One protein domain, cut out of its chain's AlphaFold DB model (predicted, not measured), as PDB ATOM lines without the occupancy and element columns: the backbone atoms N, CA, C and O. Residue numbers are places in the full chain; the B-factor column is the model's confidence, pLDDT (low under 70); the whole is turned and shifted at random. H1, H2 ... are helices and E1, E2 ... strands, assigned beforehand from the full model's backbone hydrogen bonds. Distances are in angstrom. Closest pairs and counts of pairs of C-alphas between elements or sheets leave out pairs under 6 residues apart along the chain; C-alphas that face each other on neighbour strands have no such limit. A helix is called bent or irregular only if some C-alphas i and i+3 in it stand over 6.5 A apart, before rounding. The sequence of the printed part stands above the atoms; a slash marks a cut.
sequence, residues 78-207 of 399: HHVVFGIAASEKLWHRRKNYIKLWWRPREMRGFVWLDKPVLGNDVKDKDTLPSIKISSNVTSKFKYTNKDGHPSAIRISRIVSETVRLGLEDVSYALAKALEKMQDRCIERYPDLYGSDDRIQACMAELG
ATOM      1  N   HIS A  78     233.223 190.477 191.511       85.94
ATOM      2  CA  HIS A  78     233.672 191.865 191.460       85.94
ATOM      3  C   HIS A  78     233.429 192.594 192.790       85.94
ATOM      4  O   HIS A  78     234.235 193.442 193.139       85.94
ATOM      5  N   HIS A  79     232.436 192.211 193.598       89.19
ATOM      6  CA  HIS A  79     232.196 192.810 194.917       89.19
ATOM      7  C   HIS A  79     233.282 192.494 195.963       89.19
ATOM      8  O   HIS A  79     233.284 193.078 197.052       89.19
ATOM      9  N   VAL A  80     234.195 191.569 195.650       91.44
ATOM     10  CA  VAL A  80     235.245 191.072 196.542       91.44
ATOM     11  C   VAL A  80     236.599 191.650 196.137       91.44
ATOM     12  O   VAL A  80     236.974 191.641 194.965       91.44
ATOM     13  N   VAL A  81     237.361 192.114 197.130       93.94
ATOM     14  CA  VAL A  81     238.740 192.580 196.947       93.94
ATOM     15  C   VAL A  81     239.689 191.712 197.760       93.94
ATOM     16  O   VAL A  81     239.546 191.581 198.974       93.94
ATOM     17  N   PHE A  82     240.695 191.152 197.095       94.44
ATOM     18  CA  PHE A  82     241.725 190.339 197.735       94.44
ATOM     19  C   PHE A  82     242.899 191.219 198.188       94.44
ATOM     20  O   PHE A  82     243.693 191.681 197.369       94.44
ATOM     21  N   GLY A  83     243.024 191.445 199.498       94.94
ATOM     22  CA  GLY A  83     244.204 192.062 200.113       94.94
ATOM     23  C   GLY A  83     245.212 190.993 200.536       94.94
ATOM     24  O   GLY A  83     245.034 190.352 201.567       94.94
ATOM     25  N   ILE A  84     246.263 190.779 199.744       95.38
ATOM     26  CA  ILE A  84     247.225 189.691 199.962       95.38
ATOM     27  C   ILE A  84     248.483 190.240 200.624       95.38
ATOM     28  O   ILE A  84     249.254 190.977 200.013       95.38
ATOM     29  N   ALA A  85     248.730 189.849 201.869       94.88
ATOM     30  CA  ALA A  85     249.954 190.196 202.573       94.88
ATOM     31  C   ALA A  85     251.134 189.341 202.101       94.88
ATOM     32  O   ALA A  85     251.074 188.112 202.147       94.88
ATOM     33  N   ALA A  86     252.241 189.971 201.712       94.50
ATOM     34  CA  ALA A  86     253.469 189.266 201.354       94.50
ATOM     35  C   ALA A  86     254.710 189.992 201.890       94.50
ATOM     36  O   ALA A  86     254.614 191.117 202.382       94.50
ATOM     37  N   SER A  87     255.865 189.330 201.820       93.88
ATOM     38  CA  SER A  87     257.167 189.948 202.071       93.88
ATOM     39  C   SER A  87     258.047 189.853 200.834       93.88
ATOM     40  O   SER A  87     258.006 188.850 200.120       93.88
ATOM     41  N   GLU A  88     258.856 190.883 200.610       94.00
ATOM     42  CA  GLU A  88     259.834 190.967 199.525       94.00
ATOM     43  C   GLU A  88     260.760 189.741 199.546       94.00
ATOM     44  O   GLU A  88     260.811 188.987 198.576       94.00
ATOM     45  N   LYS A  89     261.331 189.425 200.715       93.44
ATOM     46  CA  LYS A  89     262.229 188.278 200.926       93.44
ATOM     47  C   LYS A  89     261.679 186.932 200.434       93.44
ATOM     48  O   LYS A  89     262.444 186.064 200.025       93.44
ATOM     49  N   LEU A  90     260.367 186.704 200.543       92.56
ATOM     50  CA  LEU A  90     259.733 185.431 200.167       92.56
ATOM     51  C   LEU A  90     258.976 185.512 198.837       92.56
ATOM     52  O   LEU A  90     258.420 184.502 198.390       92.56
ATOM     53  N   TRP A  91     258.945 186.686 198.203       92.31
ATOM     54  CA  TRP A  91     258.092 186.973 197.059       92.31
ATOM     55  C   TRP A  91     258.370 186.053 195.872       92.31
ATOM     56  O   TRP A  91     257.442 185.419 195.364       92.31
ATOM     57  N   HIS A  92     259.644 185.889 195.498       88.81
ATOM     58  CA  HIS A  92     260.047 185.081 194.341       88.81
ATOM     59  C   HIS A  92     259.529 183.637 194.399       88.81
ATOM     60  O   HIS A  92     259.210 183.059 193.361       88.81
ATOM     61  N   ARG A  93     259.389 183.069 195.604       89.00
ATOM     62  CA  ARG A  93     258.840 181.724 195.812       89.00
ATOM     63  C   ARG A  93     257.322 181.740 195.993       89.00
ATOM     64  O   ARG A  93     256.627 180.939 195.371       89.00
ATOM     65  N   ARG A  94     256.791 182.620 196.849       91.81
ATOM     66  CA  ARG A  94     255.371 182.601 197.250       91.81
ATOM     67  C   ARG A  94     254.417 183.105 196.173       91.81
ATOM     68  O   ARG A  94     253.266 182.668 196.165       91.81
ATOM     69  N   LYS A  95     254.877 183.940 195.233       92.31
ATOM     70  CA  LYS A  95     254.058 184.393 194.097       92.31
ATOM     71  C   LYS A  95     253.485 183.226 193.289       92.31
ATOM     72  O   LYS A  95     252.368 183.320 192.791       92.31
ATOM     73  N   ASN A  96     254.200 182.101 193.225       91.38
ATOM     74  CA  ASN A  96     253.753 180.920 192.491       91.38
ATOM     75  C   ASN A  96     252.466 180.323 193.065       91.38
ATOM     76  O   ASN A  96     251.671 179.822 192.285       91.38
ATOM     77  N   TYR A  97     252.204 180.440 194.373       92.69
ATOM     78  CA  TYR A  97     250.925 180.005 194.945       92.69
ATOM     79  C   TYR A  97     249.761 180.901 194.515       92.69
ATOM     80  O   TYR A  97     248.654 180.409 194.326       92.69
ATOM     81  N   ILE A  98     250.001 182.204 194.333       93.88
ATOM     82  CA  ILE A  98     248.975 183.157 193.885       93.88
ATOM     83  C   ILE A  98     248.578 182.858 192.436       93.88
ATOM     84  O   ILE A  98     247.389 182.795 192.128       93.88
ATOM     85  N   LYS A  99     249.560 182.567 191.571       92.31
ATOM     86  CA  LYS A  99     249.324 182.184 190.165       92.31
ATOM     87  C   LYS A  99     248.395 180.975 190.011       92.31
ATOM     88  O   LYS A  99     247.759 180.827 188.974       92.31
ATOM     89  N   LEU A 100     248.296 180.112 191.028       92.38
ATOM     90  CA  LEU A 100     247.455 178.914 190.972       92.38
ATOM     91  C   LEU A 100     245.957 179.235 190.941       92.38
ATOM     92  O   LEU A 100     245.196 178.453 190.375       92.38
ATOM     93  N   TRP A 101     245.521 180.323 191.575       91.81
ATOM     94  CA  TRP A 101     244.096 180.610 191.785       91.81
ATOM     95  C   TRP A 101     243.669 181.996 191.307       91.81
ATOM     96  O   TRP A 101     242.473 182.217 191.106       91.81
ATOM     97  N   TRP A 102     244.618 182.912 191.110       94.25
ATOM     98  CA  TRP A 102     244.334 184.246 190.608       94.25
ATOM     99  C   TRP A 102     243.780 184.199 189.183       94.25
ATOM    100  O   TRP A 102     244.335 183.525 188.313       94.25
ATOM    101  N   ARG A 103     242.696 184.941 188.938       92.94
ATOM    102  CA  ARG A 103     242.083 185.089 187.613       92.94
ATOM    103  C   ARG A 103     242.228 186.534 187.147       92.94
ATOM    104  O   ARG A 103     241.472 187.398 187.606       92.94
ATOM    105  N   PRO A 104     243.207 186.822 186.270       91.12
ATOM    106  CA  PRO A 104     243.396 188.159 185.729       91.12
ATOM    107  C   PRO A 104     242.108 188.670 185.082       91.12
ATOM    108  O   PRO A 104     241.409 187.911 184.420       91.12
ATOM    109  N   ARG A 105     241.806 189.962 185.251       88.75
ATOM    110  CA  ARG A 105     240.613 190.646 184.704       88.75
ATOM    111  C   ARG A 105     239.257 190.208 185.285       88.75
ATOM    112  O   ARG A 105     238.291 190.936 185.102       88.75
ATOM    113  N   GLU A 106     239.180 189.095 186.016       91.75
ATOM    114  CA  GLU A 106     237.975 188.675 186.756       91.75
ATOM    115  C   GLU A 106     238.025 189.079 188.237       91.75
ATOM    116  O   GLU A 106     237.012 189.452 188.826       91.75
ATOM    117  N   MET A 107     239.204 188.981 188.859       93.19
ATOM    118  CA  MET A 107     239.411 189.282 190.278       93.19
ATOM    119  C   MET A 107     240.014 190.674 190.482       93.19
ATOM    120  O   MET A 107     240.823 191.148 189.681       93.19
ATOM    121  N   ARG A 108     239.668 191.313 191.607       92.56
ATOM    122  CA  ARG A 108     240.214 192.610 192.036       92.56
ATOM    123  C   ARG A 108     241.012 192.432 193.323       92.56
ATOM    124  O   ARG A 108     240.568 191.749 194.242       92.56
ATOM    125  N   GLY A 109     242.213 192.995 193.400       94.50
ATOM    126  CA  GLY A 109     243.085 192.743 194.544       94.50
ATOM    127  C   GLY A 109     244.508 193.239 194.370       94.50
ATOM    128  O   GLY A 109     244.934 193.613 193.276       94.50
ATOM    129  N   PHE A 110     245.230 193.235 195.486       95.75
ATOM    130  CA  PHE A 110     246.569 193.790 195.594       95.75
ATOM    131  C   PHE A 110     247.451 192.909 196.469       95.75
ATOM    132  O   PHE A 110     247.016 192.406 197.507       95.75
ATOM    133  N   VAL A 111     248.711 192.766 196.066       96.19
ATOM    134  CA  VAL A 111     249.757 192.192 196.909       96.19
ATOM    135  C   VAL A 111     250.459 193.322 197.650       96.19
ATOM    136  O   VAL A 111     251.105 194.163 197.034       96.19
ATOM    137  N   TRP A 112     250.358 193.319 198.975       96.94
ATOM    138  CA  TRP A 112     250.953 194.313 199.862       96.94
ATOM    139  C   TRP A 112     252.282 193.813 200.428       96.94
ATOM    140  O   TRP A 112     252.316 193.000 201.364       96.94
ATOM    141  N   LEU A 113     253.380 194.322 199.874       95.75
ATOM    142  CA  LEU A 113     254.747 194.002 200.285       95.75
ATOM    143  C   LEU A 113     255.256 194.959 201.364       95.75
ATOM    144  O   LEU A 113     254.788 196.088 201.495       95.75
ATOM    145  N   ASP A 114     256.227 194.499 202.144       94.94
ATOM    146  CA  ASP A 114     256.968 195.299 203.123       94.94
ATOM    147  C   ASP A 114     258.055 196.176 202.482       94.94
ATOM    148  O   ASP A 114     258.394 197.224 203.029       94.94
ATOM    149  N   LYS A 115     258.592 195.768 201.326       93.69
ATOM    150  CA  LYS A 115     259.587 196.514 200.542       93.69
ATOM    151  C   LYS A 115     259.354 196.346 199.035       93.69
ATOM    152  O   LYS A 115     258.733 195.362 198.625       93.69
ATOM    153  N   PRO A 116     259.852 197.274 198.198       91.88
ATOM    154  CA  PRO A 116     259.891 197.078 196.753       91.88
ATOM    155  C   PRO A 116     260.717 195.843 196.388       91.88
ATOM    156  O   PRO A 116     261.801 195.644 196.929       91.88
ATOM    157  N   VAL A 117     260.221 195.041 195.448       88.50
ATOM    158  CA  VAL A 117     260.981 193.929 194.861       88.50
ATOM    159  C   VAL A 117     261.811 194.477 193.708       88.50
ATOM    160  O   VAL A 117     261.288 195.172 192.836       88.50
ATOM    161  N   LEU A 118     263.103 194.159 193.705       76.19
ATOM    162  CA  LEU A 118     264.010 194.491 192.612       76.19
ATOM    163  C   LEU A 118     263.860 193.453 191.495       76.19
ATOM    164  O   LEU A 118     263.942 192.251 191.733       76.19
ATOM    165  N   GLY A 119     263.651 193.929 190.271       66.69
ATOM    166  CA  GLY A 119     263.451 193.085 189.097       66.69
ATOM    167  C   GLY A 119     262.046 193.241 188.541       66.69
ATOM    168  O   GLY A 119     261.055 192.863 189.163       66.69
ATOM    169  N   ASN A 120     261.962 193.796 187.333       53.44
ATOM    170  CA  ASN A 120     260.739 193.751 186.554       53.44
ATOM    171  C   ASN A 120     260.478 192.286 186.177       53.44
ATOM    172  O   ASN A 120     260.956 191.814 185.147       53.44
ATOM    173  N   ASP A 121     259.688 191.566 186.971       58.91
ATOM    174  CA  ASP A 121     259.021 190.341 186.523       58.91
ATOM    175  C   ASP A 121     257.947 190.722 185.476       58.91
ATOM    176  O   ASP A 121     256.755 190.493 185.670       58.91
ATOM    177  N   VAL A 122     258.356 191.343 184.355       60.91
ATOM    178  CA  VAL A 122     257.471 191.760 183.247       60.91
ATOM    179  C   VAL A 122     256.606 190.583 182.806       60.91
ATOM    180  O   VAL A 122     255.427 190.755 182.523       60.91
ATOM    181  N   LYS A 123     257.182 189.374 182.835       66.06
ATOM    182  CA  LYS A 123     256.514 188.117 182.480       66.06
ATOM    183  C   LYS A 123     255.329 187.768 183.383       66.06
ATOM    184  O   LYS A 123     254.412 187.100 182.925       66.06
ATOM    185  N   ASP A 124     255.335 188.207 184.640       74.88
ATOM    186  CA  ASP A 124     254.305 187.828 185.610       74.88
ATOM    187  C   ASP A 124     253.240 188.906 185.813       74.88
ATOM    188  O   ASP A 124     252.226 188.630 186.460       74.88
ATOM    189  N   LYS A 125     253.446 190.108 185.258       74.19
ATOM    190  CA  LYS A 125     252.577 191.276 185.455       74.19
ATOM    191  C   LYS A 125     251.118 190.992 185.092       74.19
ATOM    192  O   LYS A 125     250.222 191.451 185.791       74.19
ATOM    193  N   ASP A 126     250.892 190.179 184.063       81.44
ATOM    194  CA  ASP A 126     249.548 189.829 183.597       81.44
ATOM    195  C   ASP A 126     248.932 188.634 184.344       81.44
ATOM    196  O   ASP A 126     247.750 188.345 184.183       81.44
ATOM    197  N   THR A 127     249.713 187.934 185.173       88.81
ATOM    198  CA  THR A 127     249.294 186.704 185.881       88.81
ATOM    199  C   THR A 127     249.097 186.894 187.382       88.81
ATOM    200  O   THR A 127     248.649 185.974 188.065       88.81
ATOM    201  N   LEU A 128     249.438 188.068 187.914       92.62
ATOM    202  CA  LEU A 128     249.427 188.369 189.341       92.62
ATOM    203  C   LEU A 128     248.598 189.629 189.643       92.62
ATOM    204  O   LEU A 128     248.426 190.481 188.771       92.62
ATOM    205  N   PRO A 129     248.091 189.779 190.879       94.19
ATOM    206  CA  PRO A 129     247.505 191.034 191.330       94.19
ATOM    207  C   PRO A 129     248.545 192.159 191.346       94.19
ATOM    208  O   PRO A 129     249.747 191.926 191.486       94.19
ATOM    209  N   SER A 130     248.066 193.402 191.273       92.75
ATOM    210  CA  SER A 130     248.935 194.580 191.338       92.75
ATOM    211  C   SER A 130     249.684 194.649 192.670       92.75
ATOM    212  O   SER A 130     249.116 194.390 193.731       92.75
ATOM    213  N   ILE A 131     250.954 195.045 192.630       93.44
ATOM    214  CA  ILE A 131     251.781 195.192 193.830       93.44
ATOM    215  C   ILE A 131     251.589 196.589 194.437       93.44
ATOM    216  O   ILE A 131     251.565 197.598 193.729       93.44
ATOM    217  N   LYS A 132     251.478 196.644 195.765       95.56
ATOM    218  CA  LYS A 132     251.503 197.855 196.590       95.56
ATOM    219  C   LYS A 132     252.535 197.693 197.704       95.56
ATOM    220  O   LYS A 132     252.809 196.578 198.147       95.56
ATOM    221  N   ILE A 133     253.098 198.807 198.164       95.56
ATOM    222  CA  ILE A 133     254.015 198.823 199.307       95.56
ATOM    223  C   ILE A 133     253.242 199.297 200.529       95.56
ATOM    224  O   ILE A 133     252.637 200.367 200.517       95.56
ATOM    225  N   SER A 134     253.238 198.461 201.559       94.38
ATOM    226  CA  SER A 134     252.607 198.752 202.838       94.38
ATOM    227  C   SER A 134     253.484 199.701 203.649       94.38
ATOM    228  O   SER A 134     254.713 199.632 203.587       94.38
ATOM    229  N   SER A 135     252.864 200.598 204.411       89.25
ATOM    230  CA  SER A 135     253.611 201.611 205.161       89.25
ATOM    231  C   SER A 135     254.422 200.966 206.287       89.25
ATOM    232  O   SER A 135     253.909 200.120 207.026       89.25
ATOM    233  N   ASN A 136     255.674 201.391 206.480       85.56
ATOM    234  CA  ASN A 136     256.452 200.942 207.633       85.56
ATOM    235  C   ASN A 136     255.951 201.639 208.903       85.56
ATOM    236  O   ASN A 136     256.127 202.842 209.075       85.56
ATOM    237  N   VAL A 137     255.336 200.864 209.791       81.69
ATOM    238  CA  VAL A 137     254.758 201.349 211.052       81.69
ATOM    239  C   VAL A 137     255.382 200.704 212.286       81.69
ATOM    240  O   VAL A 137     254.891 200.885 213.397       81.69
ATOM    241  N   THR A 138     256.464 199.945 212.108       73.81
ATOM    242  CA  THR A 138     257.090 199.171 213.194       73.81
ATOM    243  C   THR A 138     257.645 200.074 214.297       73.81
ATOM    244  O   THR A 138     257.698 199.673 215.451       73.81
ATOM    245  N   SER A 139     258.022 201.311 213.961       81.38
ATOM    246  CA  SER A 139     258.442 202.329 214.931       81.38
ATOM    247  C   SER A 139     257.278 203.053 215.615       81.38
ATOM    248  O   SER A 139     257.486 203.668 216.655       81.38
ATOM    249  N   LYS A 140     256.066 203.007 215.043       89.50
ATOM    250  CA  LYS A 140     254.880 203.717 215.552       89.50
ATOM    251  C   LYS A 140     254.150 202.920 216.634       89.50
ATOM    252  O   LYS A 140     253.628 203.507 217.573       89.50
ATOM    253  N   PHE A 141     254.099 201.597 216.499       94.75
ATOM    254  CA  PHE A 141     253.306 200.734 217.370       94.75
ATOM    255  C   PHE A 141     254.195 199.828 218.218       94.75
ATOM    256  O   PHE A 141     255.087 199.153 217.703       94.75
ATOM    257  N   LYS A 142     253.917 199.775 219.523       95.06
ATOM    258  CA  LYS A 142     254.598 198.865 220.447       95.06
ATOM    259  C   LYS A 142     254.187 197.417 220.158       95.06
ATOM    260  O   LYS A 142     253.015 197.135 219.931       95.06
ATOM    261  N   TYR A 143     255.146 196.498 220.230       95.62
ATOM    262  CA  TYR A 143     254.916 195.058 220.138       95.62
ATOM    263  C   TYR A 143     255.621 194.359 221.304       95.62
ATOM    264  O   TYR A 143     256.828 194.523 221.471       95.62
ATOM    265  N   THR A 144     254.876 193.629 222.137       96.50
ATOM    266  CA  THR A 144     255.393 193.039 223.390       96.50
ATOM    267  C   THR A 144     255.330 191.520 223.443       96.50
ATOM    268  O   THR A 144     255.913 190.928 224.350       96.50
ATOM    269  N   ASN A 145     254.642 190.877 222.498       96.19
ATOM    270  CA  ASN A 145     254.575 189.421 222.440       96.19
ATOM    271  C   ASN A 145     255.949 188.832 222.075       96.19
ATOM    272  O   ASN A 145     256.568 189.264 221.105       96.19
ATOM    273  N   LYS A 146     256.432 187.849 222.841       94.81
ATOM    274  CA  LYS A 146     257.769 187.263 222.642       94.81
ATOM    275  C   LYS A 146     257.794 186.123 221.621       94.81
ATOM    276  O   LYS A 146     258.854 185.846 221.070       94.81
ATOM    277  N   ASP A 147     256.648 185.500 221.360       91.31
ATOM    278  CA  ASP A 147     256.539 184.316 220.500       91.31
ATOM    279  C   ASP A 147     256.161 184.667 219.051       91.31
ATOM    280  O   ASP A 147     256.317 183.843 218.147       91.31
ATOM    281  N   GLY A 148     255.645 185.877 218.813       91.75
ATOM    282  CA  GLY A 148     255.260 186.357 217.482       91.75
ATOM    283  C   GLY A 148     256.241 187.370 216.872       91.75
ATOM    284  O   GLY A 148     257.337 187.597 217.376       91.75
ATOM    285  N   HIS A 149     255.836 188.012 215.771       93.00
ATOM    286  CA  HIS A 149     256.686 188.947 215.028       93.00
ATOM    287  C   HIS A 149     255.989 190.301 214.771       93.00
ATOM    288  O   HIS A 149     254.845 190.305 214.306       93.00
ATOM    289  N   PRO A 150     256.674 191.456 214.940       93.12
ATOM    290  CA  PRO A 150     256.083 192.790 214.751       93.12
ATOM    291  C   PRO A 150     255.459 193.037 213.369       93.12
ATOM    292  O   PRO A 150     254.573 193.878 213.220       93.12
ATOM    293  N   SER A 151     255.863 192.278 212.343       93.75
ATOM    294  CA  SER A 151     255.233 192.337 211.016       93.75
ATOM    295  C   SER A 151     253.732 192.040 211.035       93.75
ATOM    296  O   SER A 151     253.045 192.445 210.102       93.75
ATOM    297  N   ALA A 152     253.219 191.351 212.060       94.62
ATOM    298  CA  ALA A 152     251.787 191.125 212.244       94.62
ATOM    299  C   ALA A 152     250.997 192.445 212.267       94.62
ATOM    300  O   ALA A 152     249.929 192.521 211.667       94.62
ATOM    301  N   ILE A 153     251.564 193.512 212.845       95.56
ATOM    302  CA  ILE A 153     250.954 194.850 212.863       95.56
ATOM    303  C   ILE A 153     250.760 195.376 211.438       95.56
ATOM    304  O   ILE A 153     249.674 195.830 211.075       95.56
ATOM    305  N   ARG A 154     251.800 195.274 210.598       95.50
ATOM    306  CA  ARG A 154     251.728 195.665 209.182       95.50
ATOM    307  C   ARG A 154     250.652 194.864 208.450       95.50
ATOM    308  O   ARG A 154     249.859 195.440 207.715       95.50
ATOM    309  N   ILE A 155     250.614 193.549 208.666       95.38
ATOM    310  CA  ILE A 155     249.653 192.657 208.006       95.38
ATOM    311  C   ILE A 155     248.214 193.034 208.383       95.38
ATOM    312  O   ILE A 155     247.379 193.149 207.490       95.38
ATOM    313  N   SER A 156     247.920 193.311 209.659       95.69
ATOM    314  CA  SER A 156     246.584 193.764 210.077       95.69
ATOM    315  C   SER A 156     246.164 195.050 209.360       95.69
ATOM    316  O   SER A 156     245.013 195.191 208.947       95.69
ATOM    317  N   ARG A 157     247.096 195.985 209.140       95.44
ATOM    318  CA  ARG A 157     246.792 197.273 208.496       95.44
ATOM    319  C   ARG A 157     246.457 197.186 207.011       95.44
ATOM    320  O   ARG A 157     245.914 198.150 206.478       95.44
ATOM    321  N   ILE A 158     246.685 196.045 206.356       95.88
ATOM    322  CA  ILE A 158     246.344 195.849 204.938       95.88
ATOM    323  C   ILE A 158     244.856 196.081 204.674       95.88
ATOM    324  O   ILE A 158     244.506 196.592 203.611       95.88
ATOM    325  N   VAL A 159     243.980 195.771 205.636       94.62
ATOM    326  CA  VAL A 159     242.545 196.067 205.511       94.62
ATOM    327  C   VAL A 159     242.327 197.574 205.350       94.62
ATOM    328  O   VAL A 159     241.723 198.000 204.367       94.62
ATOM    329  N   SER A 160     242.894 198.390 206.242       95.50
ATOM    330  CA  SER A 160     242.817 199.856 206.156       95.50
ATOM    331  C   SER A 160     243.485 200.418 204.905       95.50
ATOM    332  O   SER A 160     242.939 201.298 204.247       95.50
ATOM    333  N   GLU A 161     244.672 199.919 204.556       95.81
ATOM    334  CA  GLU A 161     245.402 200.373 203.368       95.81
ATOM    335  C   GLU A 161     244.631 200.059 202.077       95.81
ATOM    336  O   GLU A 161     244.595 200.887 201.170       95.81
ATOM    337  N   THR A 162     243.940 198.918 202.025       95.38
ATOM    338  CA  THR A 162     243.071 198.546 200.900       95.38
ATOM    339  C   THR A 162     241.820 199.420 200.840       95.38
ATOM    340  O   THR A 162     241.451 199.865 199.756       95.38
ATOM    341  N   VAL A 163     241.189 199.730 201.979       94.50
ATOM    342  CA  VAL A 163     240.022 200.634 202.033       94.50
ATOM    343  C   VAL A 163     240.374 202.034 201.524       94.50
ATOM    344  O   VAL A 163     239.604 202.626 200.768       94.50
ATOM    345  N   ARG A 164     241.563 202.546 201.865       95.25
ATOM    346  CA  ARG A 164     242.050 203.868 201.427       95.25
ATOM    347  C   ARG A 164     242.315 203.976 199.925       95.25
ATOM    348  O   ARG A 164     242.484 205.086 199.436       95.25
ATOM    349  N   LEU A 165     242.318 202.863 199.184       94.81
ATOM    350  CA  LEU A 165     242.369 202.896 197.720       94.81
ATOM    351  C   LEU A 165     241.070 203.418 197.087       94.81
ATOM    352  O   LEU A 165     241.078 203.712 195.897       94.81
ATOM    353  N   GLY A 166     239.971 203.519 197.847       93.19
ATOM    354  CA  GLY A 166     238.722 204.113 197.360       93.19
ATOM    355  C   GLY A 166     238.024 203.294 196.272       93.19
ATOM    356  O   GLY A 166     237.397 203.866 195.392       93.19
ATOM    357  N   LEU A 167     238.148 201.962 196.306       91.38
ATOM    358  CA  LEU A 167     237.544 201.080 195.303       91.38
ATOM    359  C   LEU A 167     236.009 201.116 195.376       91.38
ATOM    360  O   LEU A 167     235.416 201.005 196.454       91.38
ATOM    361  N   GLU A 168     235.382 201.213 194.208       87.69
ATOM    362  CA  GLU A 168     233.928 201.210 194.037       87.69
ATOM    363  C   GLU A 168     233.364 199.781 193.959       87.69
ATOM    364  O   GLU A 168     234.081 198.821 193.645       87.69
ATOM    365  N   ASP A 169     232.073 199.638 194.266       82.06
ATOM    366  CA  ASP A 169     231.327 198.372 194.223       82.06
ATOM    367  C   ASP A 169     231.948 197.250 195.059       82.06
ATOM    368  O   ASP A 169     232.055 196.108 194.627       82.06
ATOM    369  N   VAL A 170     232.423 197.574 196.262       78.50
ATOM    370  CA  VAL A 170     232.939 196.593 197.224       78.50
ATOM    371  C   VAL A 170     231.950 196.486 198.386       78.50
ATOM    372  O   VAL A 170     231.371 197.486 198.813       78.50
ATOM    373  N   SER A 171     231.785 195.294 198.958       75.44
ATOM    374  CA  SER A 171     231.122 195.144 200.260       75.44
ATOM    375  C   SER A 171     232.155 195.306 201.381       75.44
ATOM    376  O   SER A 171     232.947 194.403 201.638       75.44
ATOM    377  N   TYR A 172     232.215 196.484 202.012       85.81
ATOM    378  CA  TYR A 172     233.278 196.811 202.979       85.81
ATOM    379  C   TYR A 172     232.818 197.672 204.156       85.81
ATOM    380  O   TYR A 172     233.650 198.329 204.771       85.81
ATOM    381  N   ALA A 173     231.527 197.677 204.509       90.50
ATOM    382  CA  ALA A 173     231.010 198.495 205.616       90.50
ATOM    383  C   ALA A 173     231.810 198.295 206.921       90.50
ATOM    384  O   ALA A 173     232.268 199.267 207.521       90.50
ATOM    385  N   LEU A 174     232.075 197.036 207.288       92.94
ATOM    386  CA  LEU A 174     232.915 196.700 208.437       92.94
ATOM    387  C   LEU A 174     234.366 197.163 208.260       92.94
ATOM    388  O   LEU A 174     234.924 197.775 209.161       92.94
ATOM    389  N   ALA A 175     234.981 196.922 207.101       93.94
ATOM    390  CA  ALA A 175     236.359 197.347 206.859       93.94
ATOM    391  C   ALA A 175     236.503 198.884 206.851       93.94
ATOM    392  O   ALA A 175     237.513 199.400 207.316       93.94
ATOM    393  N   LYS A 176     235.477 199.620 206.407       94.19
ATOM    394  CA  LYS A 176     235.359 201.086 206.503       94.19
ATOM    395  C   LYS A 176     235.303 201.558 207.953       94.19
ATOM    396  O   LYS A 176     235.948 202.540 208.303       94.19
ATOM    397  N   ALA A 177     234.509 200.887 208.788       95.94
ATOM    398  CA  ALA A 177     234.441 201.194 210.213       95.94
ATOM    399  C   ALA A 177     235.780 200.895 210.902       95.94
ATOM    400  O   ALA A 177     236.287 201.729 211.654       95.94
ATOM    401  N   LEU A 178     236.386 199.752 210.570       96.38
ATOM    402  CA  LEU A 178     237.694 199.347 211.061       96.38
ATOM    403  C   LEU A 178     238.770 200.370 210.683       96.38
ATOM    404  O   LEU A 178     239.527 200.789 211.550       96.38
ATOM    405  N   GLU A 179     238.804 200.835 209.433       96.56
ATOM    406  CA  GLU A 179     239.808 201.784 208.936       96.56
ATOM    407  C   GLU A 179     239.912 203.063 209.781       96.56
ATOM    408  O   GLU A 179     241.020 203.514 210.081       96.56
ATOM    409  N   LYS A 180     238.778 203.578 210.267       97.00
ATOM    410  CA  LYS A 180     238.700 204.808 211.074       97.00
ATOM    411  C   LYS A 180     239.273 204.677 212.488       97.00
ATOM    412  O   LYS A 180     239.542 205.686 213.149       97.00
ATOM    413  N   MET A 181     239.398 203.453 212.997       97.12
ATOM    414  CA  MET A 181     239.786 203.188 214.387       97.12
ATOM    415  C   MET A 181     240.982 202.246 214.537       97.12
ATOM    416  O   MET A 181     241.567 202.208 215.620       97.12
ATOM    417  N   GLN A 182     241.381 201.531 213.480       96.44
ATOM    418  CA  GLN A 182     242.336 200.423 213.547       96.44
ATOM    419  C   GLN A 182     243.660 200.806 214.206       96.44
ATOM    420  O   GLN A 182     244.130 200.068 215.063       96.44
ATOM    421  N   ASP A 183     244.236 201.957 213.853       96.12
ATOM    422  CA  ASP A 183     245.505 202.414 214.431       96.12
ATOM    423  C   ASP A 183     245.404 202.545 215.970       96.12
ATOM    424  O   ASP A 183     246.256 202.017 216.678       96.12
ATOM    425  N   ARG A 184     244.319 203.134 216.501       96.88
ATOM    426  CA  ARG A 184     244.103 203.249 217.960       96.88
ATOM    427  C   ARG A 184     243.857 201.892 218.626       96.88
ATOM    428  O   ARG A 184     244.221 201.709 219.780       96.88
ATOM    429  N   CYS A 185     243.214 200.957 217.930       97.56
ATOM    430  CA  CYS A 185     243.036 199.598 218.445       97.56
ATOM    431  C   CYS A 185     244.363 198.839 218.508       97.56
ATOM    432  O   CYS A 185     244.671 198.231 219.525       97.56
ATOM    433  N   ILE A 186     245.199 198.934 217.470       96.50
ATOM    434  CA  ILE A 186     246.530 198.313 217.462       96.50
ATOM    435  C   ILE A 186     247.369 198.798 218.656       96.50
ATOM    436  O   ILE A 186     248.069 197.993 219.264       96.50
ATOM    437  N   GLU A 187     247.275 200.080 219.024       96.56
ATOM    438  CA  GLU A 187     247.955 200.642 220.205       96.56
ATOM    439  C   GLU A 187     247.496 200.018 221.531       96.56
ATOM    440  O   GLU A 187     248.307 199.875 222.445       96.56
ATOM    441  N   ARG A 188     246.220 199.622 221.638       97.38
ATOM    442  CA  ARG A 188     245.657 198.984 222.841       97.38
ATOM    443  C   ARG A 188     246.061 197.524 223.006       97.38
ATOM    444  O   ARG A 188     246.043 197.035 224.131       97.38
ATOM    445  N   TYR A 189     246.451 196.857 221.921       97.06
ATOM    446  CA  TYR A 189     246.745 195.422 221.894       97.06
ATOM    447  C   TYR A 189     248.190 195.103 221.447       97.06
ATOM    448  O   TYR A 189     248.414 194.397 220.447       97.06
ATOM    449  N   PRO A 190     249.218 195.614 222.155       96.44
ATOM    450  CA  PRO A 190     250.618 195.383 221.795       96.44
ATOM    451  C   PRO A 190     251.072 193.930 222.029       96.44
ATOM    452  O   PRO A 190     252.071 193.494 221.456       96.44
ATOM    453  N   ASP A 191     250.343 193.177 222.848       97.19
ATOM    454  CA  ASP A 191     250.666 191.842 223.355       97.19
ATOM    455  C   ASP A 191     250.064 190.684 222.550       97.19
ATOM    456  O   ASP A 191     250.505 189.546 222.716       97.19
ATOM    457  N   LEU A 192     249.120 190.949 221.642       97.25
ATOM    458  CA  LEU A 192     248.525 189.903 220.803       97.25
ATOM    459  C   LEU A 192     249.581 189.226 219.914       97.25
ATOM    460  O   LEU A 192     250.610 189.821 219.571       97.25
ATOM    461  N   TYR A 193     249.341 187.989 219.490       94.62
ATOM    462  CA  TYR A 193     250.341 187.215 218.738       94.62
ATOM    463  C   TYR A 193     250.351 187.568 217.245       94.62
ATOM    464  O   TYR A 193     251.361 187.998 216.687       94.62
ATOM    465  N   GLY A 194     249.203 187.395 216.595       93.94
ATOM    466  CA  GLY A 194     249.074 187.422 215.144       93.94
ATOM    467  C   GLY A 194     248.353 188.652 214.613       93.94
ATOM    468  O   GLY A 194     247.927 189.545 215.354       93.94
ATOM    469  N   SER A 195     248.245 188.715 213.289       94.44
ATOM    470  CA  SER A 195     247.455 189.745 212.619       94.44
ATOM    471  C   SER A 195     245.958 189.456 212.669       94.44
ATOM    472  O   SER A 195     245.161 190.387 212.700       94.44
ATOM    473  N   ASP A 196     245.598 188.177 212.650       92.44
ATOM    474  CA  ASP A 196     244.246 187.641 212.788       92.44
ATOM    475  C   ASP A 196     243.647 187.958 214.161       92.44
ATOM    476  O   ASP A 196     242.585 188.572 214.225       92.44
ATOM    477  N   ASP A 197     244.383 187.660 215.231       94.25
ATOM    478  CA  ASP A 197     244.032 187.984 216.620       94.25
ATOM    479  C   ASP A 197     243.778 189.496 216.799       94.25
ATOM    480  O   ASP A 197     242.753 189.935 217.318       94.25
ATOM    481  N   ARG A 198     244.646 190.333 216.214       96.00
ATOM    482  CA  ARG A 198     244.468 191.797 216.200       96.00
ATOM    483  C   ARG A 198     243.236 192.258 215.441       96.00
ATOM    484  O   ARG A 198     242.544 193.162 215.898       96.00
ATOM    485  N   ILE A 199     242.976 191.690 214.264       96.00
ATOM    486  CA  ILE A 199     241.782 192.038 213.487       96.00
ATOM    487  C   ILE A 199     240.527 191.642 214.257       96.00
ATOM    488  O   ILE A 199     239.603 192.448 214.339       96.00
ATOM    489  N   GLN A 200     240.519 190.458 214.872       95.94
ATOM    490  CA  GLN A 200     239.423 190.014 215.722       95.94
ATOM    491  C   GLN A 200     239.204 190.973 216.900       95.94
ATOM    492  O   GLN A 200     238.068 191.385 217.127       95.94
ATOM    493  N   ALA A 201     240.259 191.367 217.617       97.12
ATOM    494  CA  ALA A 201     240.155 192.304 218.734       97.12
ATOM    495  C   ALA A 201     239.560 193.651 218.292       97.12
ATOM    496  O   ALA A 201     238.606 194.143 218.892       97.12
ATOM    497  N   CYS A 202     240.035 194.203 217.173       97.44
ATOM    498  CA  CYS A 202     239.490 195.447 216.637       97.44
ATOM    499  C   CYS A 202     238.043 195.313 216.136       97.44
ATOM    500  O   CYS A 202     237.263 196.253 216.257       97.44
ATOM    501  N   MET A 203     237.660 194.162 215.577       97.12
ATOM    502  CA  MET A 203     236.264 193.885 215.221       97.12
ATOM    503  C   MET A 203     235.372 193.784 216.464       97.12
ATOM    504  O   MET A 203     234.243 194.274 216.444       97.12
ATOM    505  N   ALA A 204     235.882 193.215 217.558       96.88
ATOM    506  CA  ALA A 204     235.158 193.113 218.819       96.88
ATOM    507  C   ALA A 204     234.886 194.490 219.450       96.88
ATOM    508  O   ALA A 204     233.793 194.702 219.968       96.88
ATOM    509  N   GLU A 205     235.809 195.452 219.338       97.12
ATOM    510  CA  GLU A 205     235.557 196.844 219.755       97.12
ATOM    511  C   GLU A 205     234.412 197.512 218.974       97.12
ATOM    512  O   GLU A 205     233.748 198.411 219.489       97.12
ATOM    513  N   LEU A 206     234.158 197.059 217.741       96.62
ATOM    514  CA  LEU A 206     233.022 197.488 216.920       96.62
ATOM    515  C   LEU A 206     231.745 196.678 217.193       96.62
ATOM    516  O   LEU A 206     230.745 196.866 216.502       96.62
ATOM    517  N   GLY A 207     231.764 195.762 218.166       96.75
ATOM    518  CA  GLY A 207     230.638 194.884 218.481       96.75
ATOM    519  C   GLY A 207     230.400 193.779 217.449       96.75
ATOM    520  O   GLY A 207     229.302 193.227 217.402       96.75
TER     521      GLY A 207
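This is residues 78 to 207 of the 399 residues of the protein "Fringe-like protein" of Actinidia rufa (UniProt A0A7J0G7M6). A small parallel sheet of E1, E2 and E3 has helix H2 packed over one face, and H3, H4 and H5 gather round H2 away from the sheet. H1 only grazes the sheet, far from the other helices, and residues 114 to 129 form a long loop at that end. The printed part has 130 residues with three named strands and five named helices, in the order E1 H1 E2 E3 H2 H3 H4 H5. The sheet's order is E1 E2 E3, and the class is mixed, helices and strands. The whole is compact, with a radius of gyration of the C-alphas of 15.4 A and spans of 43 by 34 by 21 A.

Look first at E1, residues 81 to 85, whose parallel neighbour is E2, residues 108 to 113; N 82 and O 108 are 2.9 A apart, within hydrogen-bond range. Between them runs H1, residues 88 to 99, making a strand-helix-strand unit, two parallel neighbour strands joined through a helix, with a right-handed crossover. H1 only grazes the sheet with residues 88 to 98; the C-alphas of Glu 88 and Leu 113 are the closest to E2, at 6.0 A. E3, residues 130 to 133, is parallel to E2, with N 132 and O 111 at 2.8 A. H2, residues 151 to 163, makes two layers with the sheet, a helix on one face: its height over the sheet is 8.3 A, over E1 and E2, and it is only just slantwise to the strands, at 31 degrees to E2 on the local plane. H3, residues 173 to 179, touches H2 at residues 159 to 163 alone, closest at the C-alphas of Ser 160 and Glu 179, 4.5 A. H4, residues 182 to 188, touches H2 at a shallow tilt of 30 degrees, opposite ways, closest at the C-alphas of Ile 153 and Ile 186, 7.3 A. H5, residues 195 to 205, touches H2 at residues 152 to 156 alone, closest at the C-alphas of Ala 152 and Ser 195, 4.6 A. In H3, H4 and H5 every O i to N i+4 pair is within hydrogen-bond range; H2 has 6 of 9, and H1 3 of 8, beside 6 of 9 O i to N i+3 pairs.

Find C-alpha 81 at (238.740, 192.580, 196.947), where E1 begins. H1 is 16.6 A long and irregular, with C-alphas 89 and 92 7.6 A apart; E2 is 16.8 A long. Find C-alpha 151 at (255.233, 192.337, 211.016); from there H2 runs 19.5 A, only just irregular, with C-alphas 156 and 159 6.52 A apart. H5, 15.6 A long, ends at C-alpha 205, (235.557, 196.844, 219.755).

The C-alphas farthest apart are those of Lys 123 and Gly 207, at 44.8 A. The printed part has no cut; the links E2 to E3 and E3 to H2 are long. Residues 119 to 123 have a pLDDT under 70.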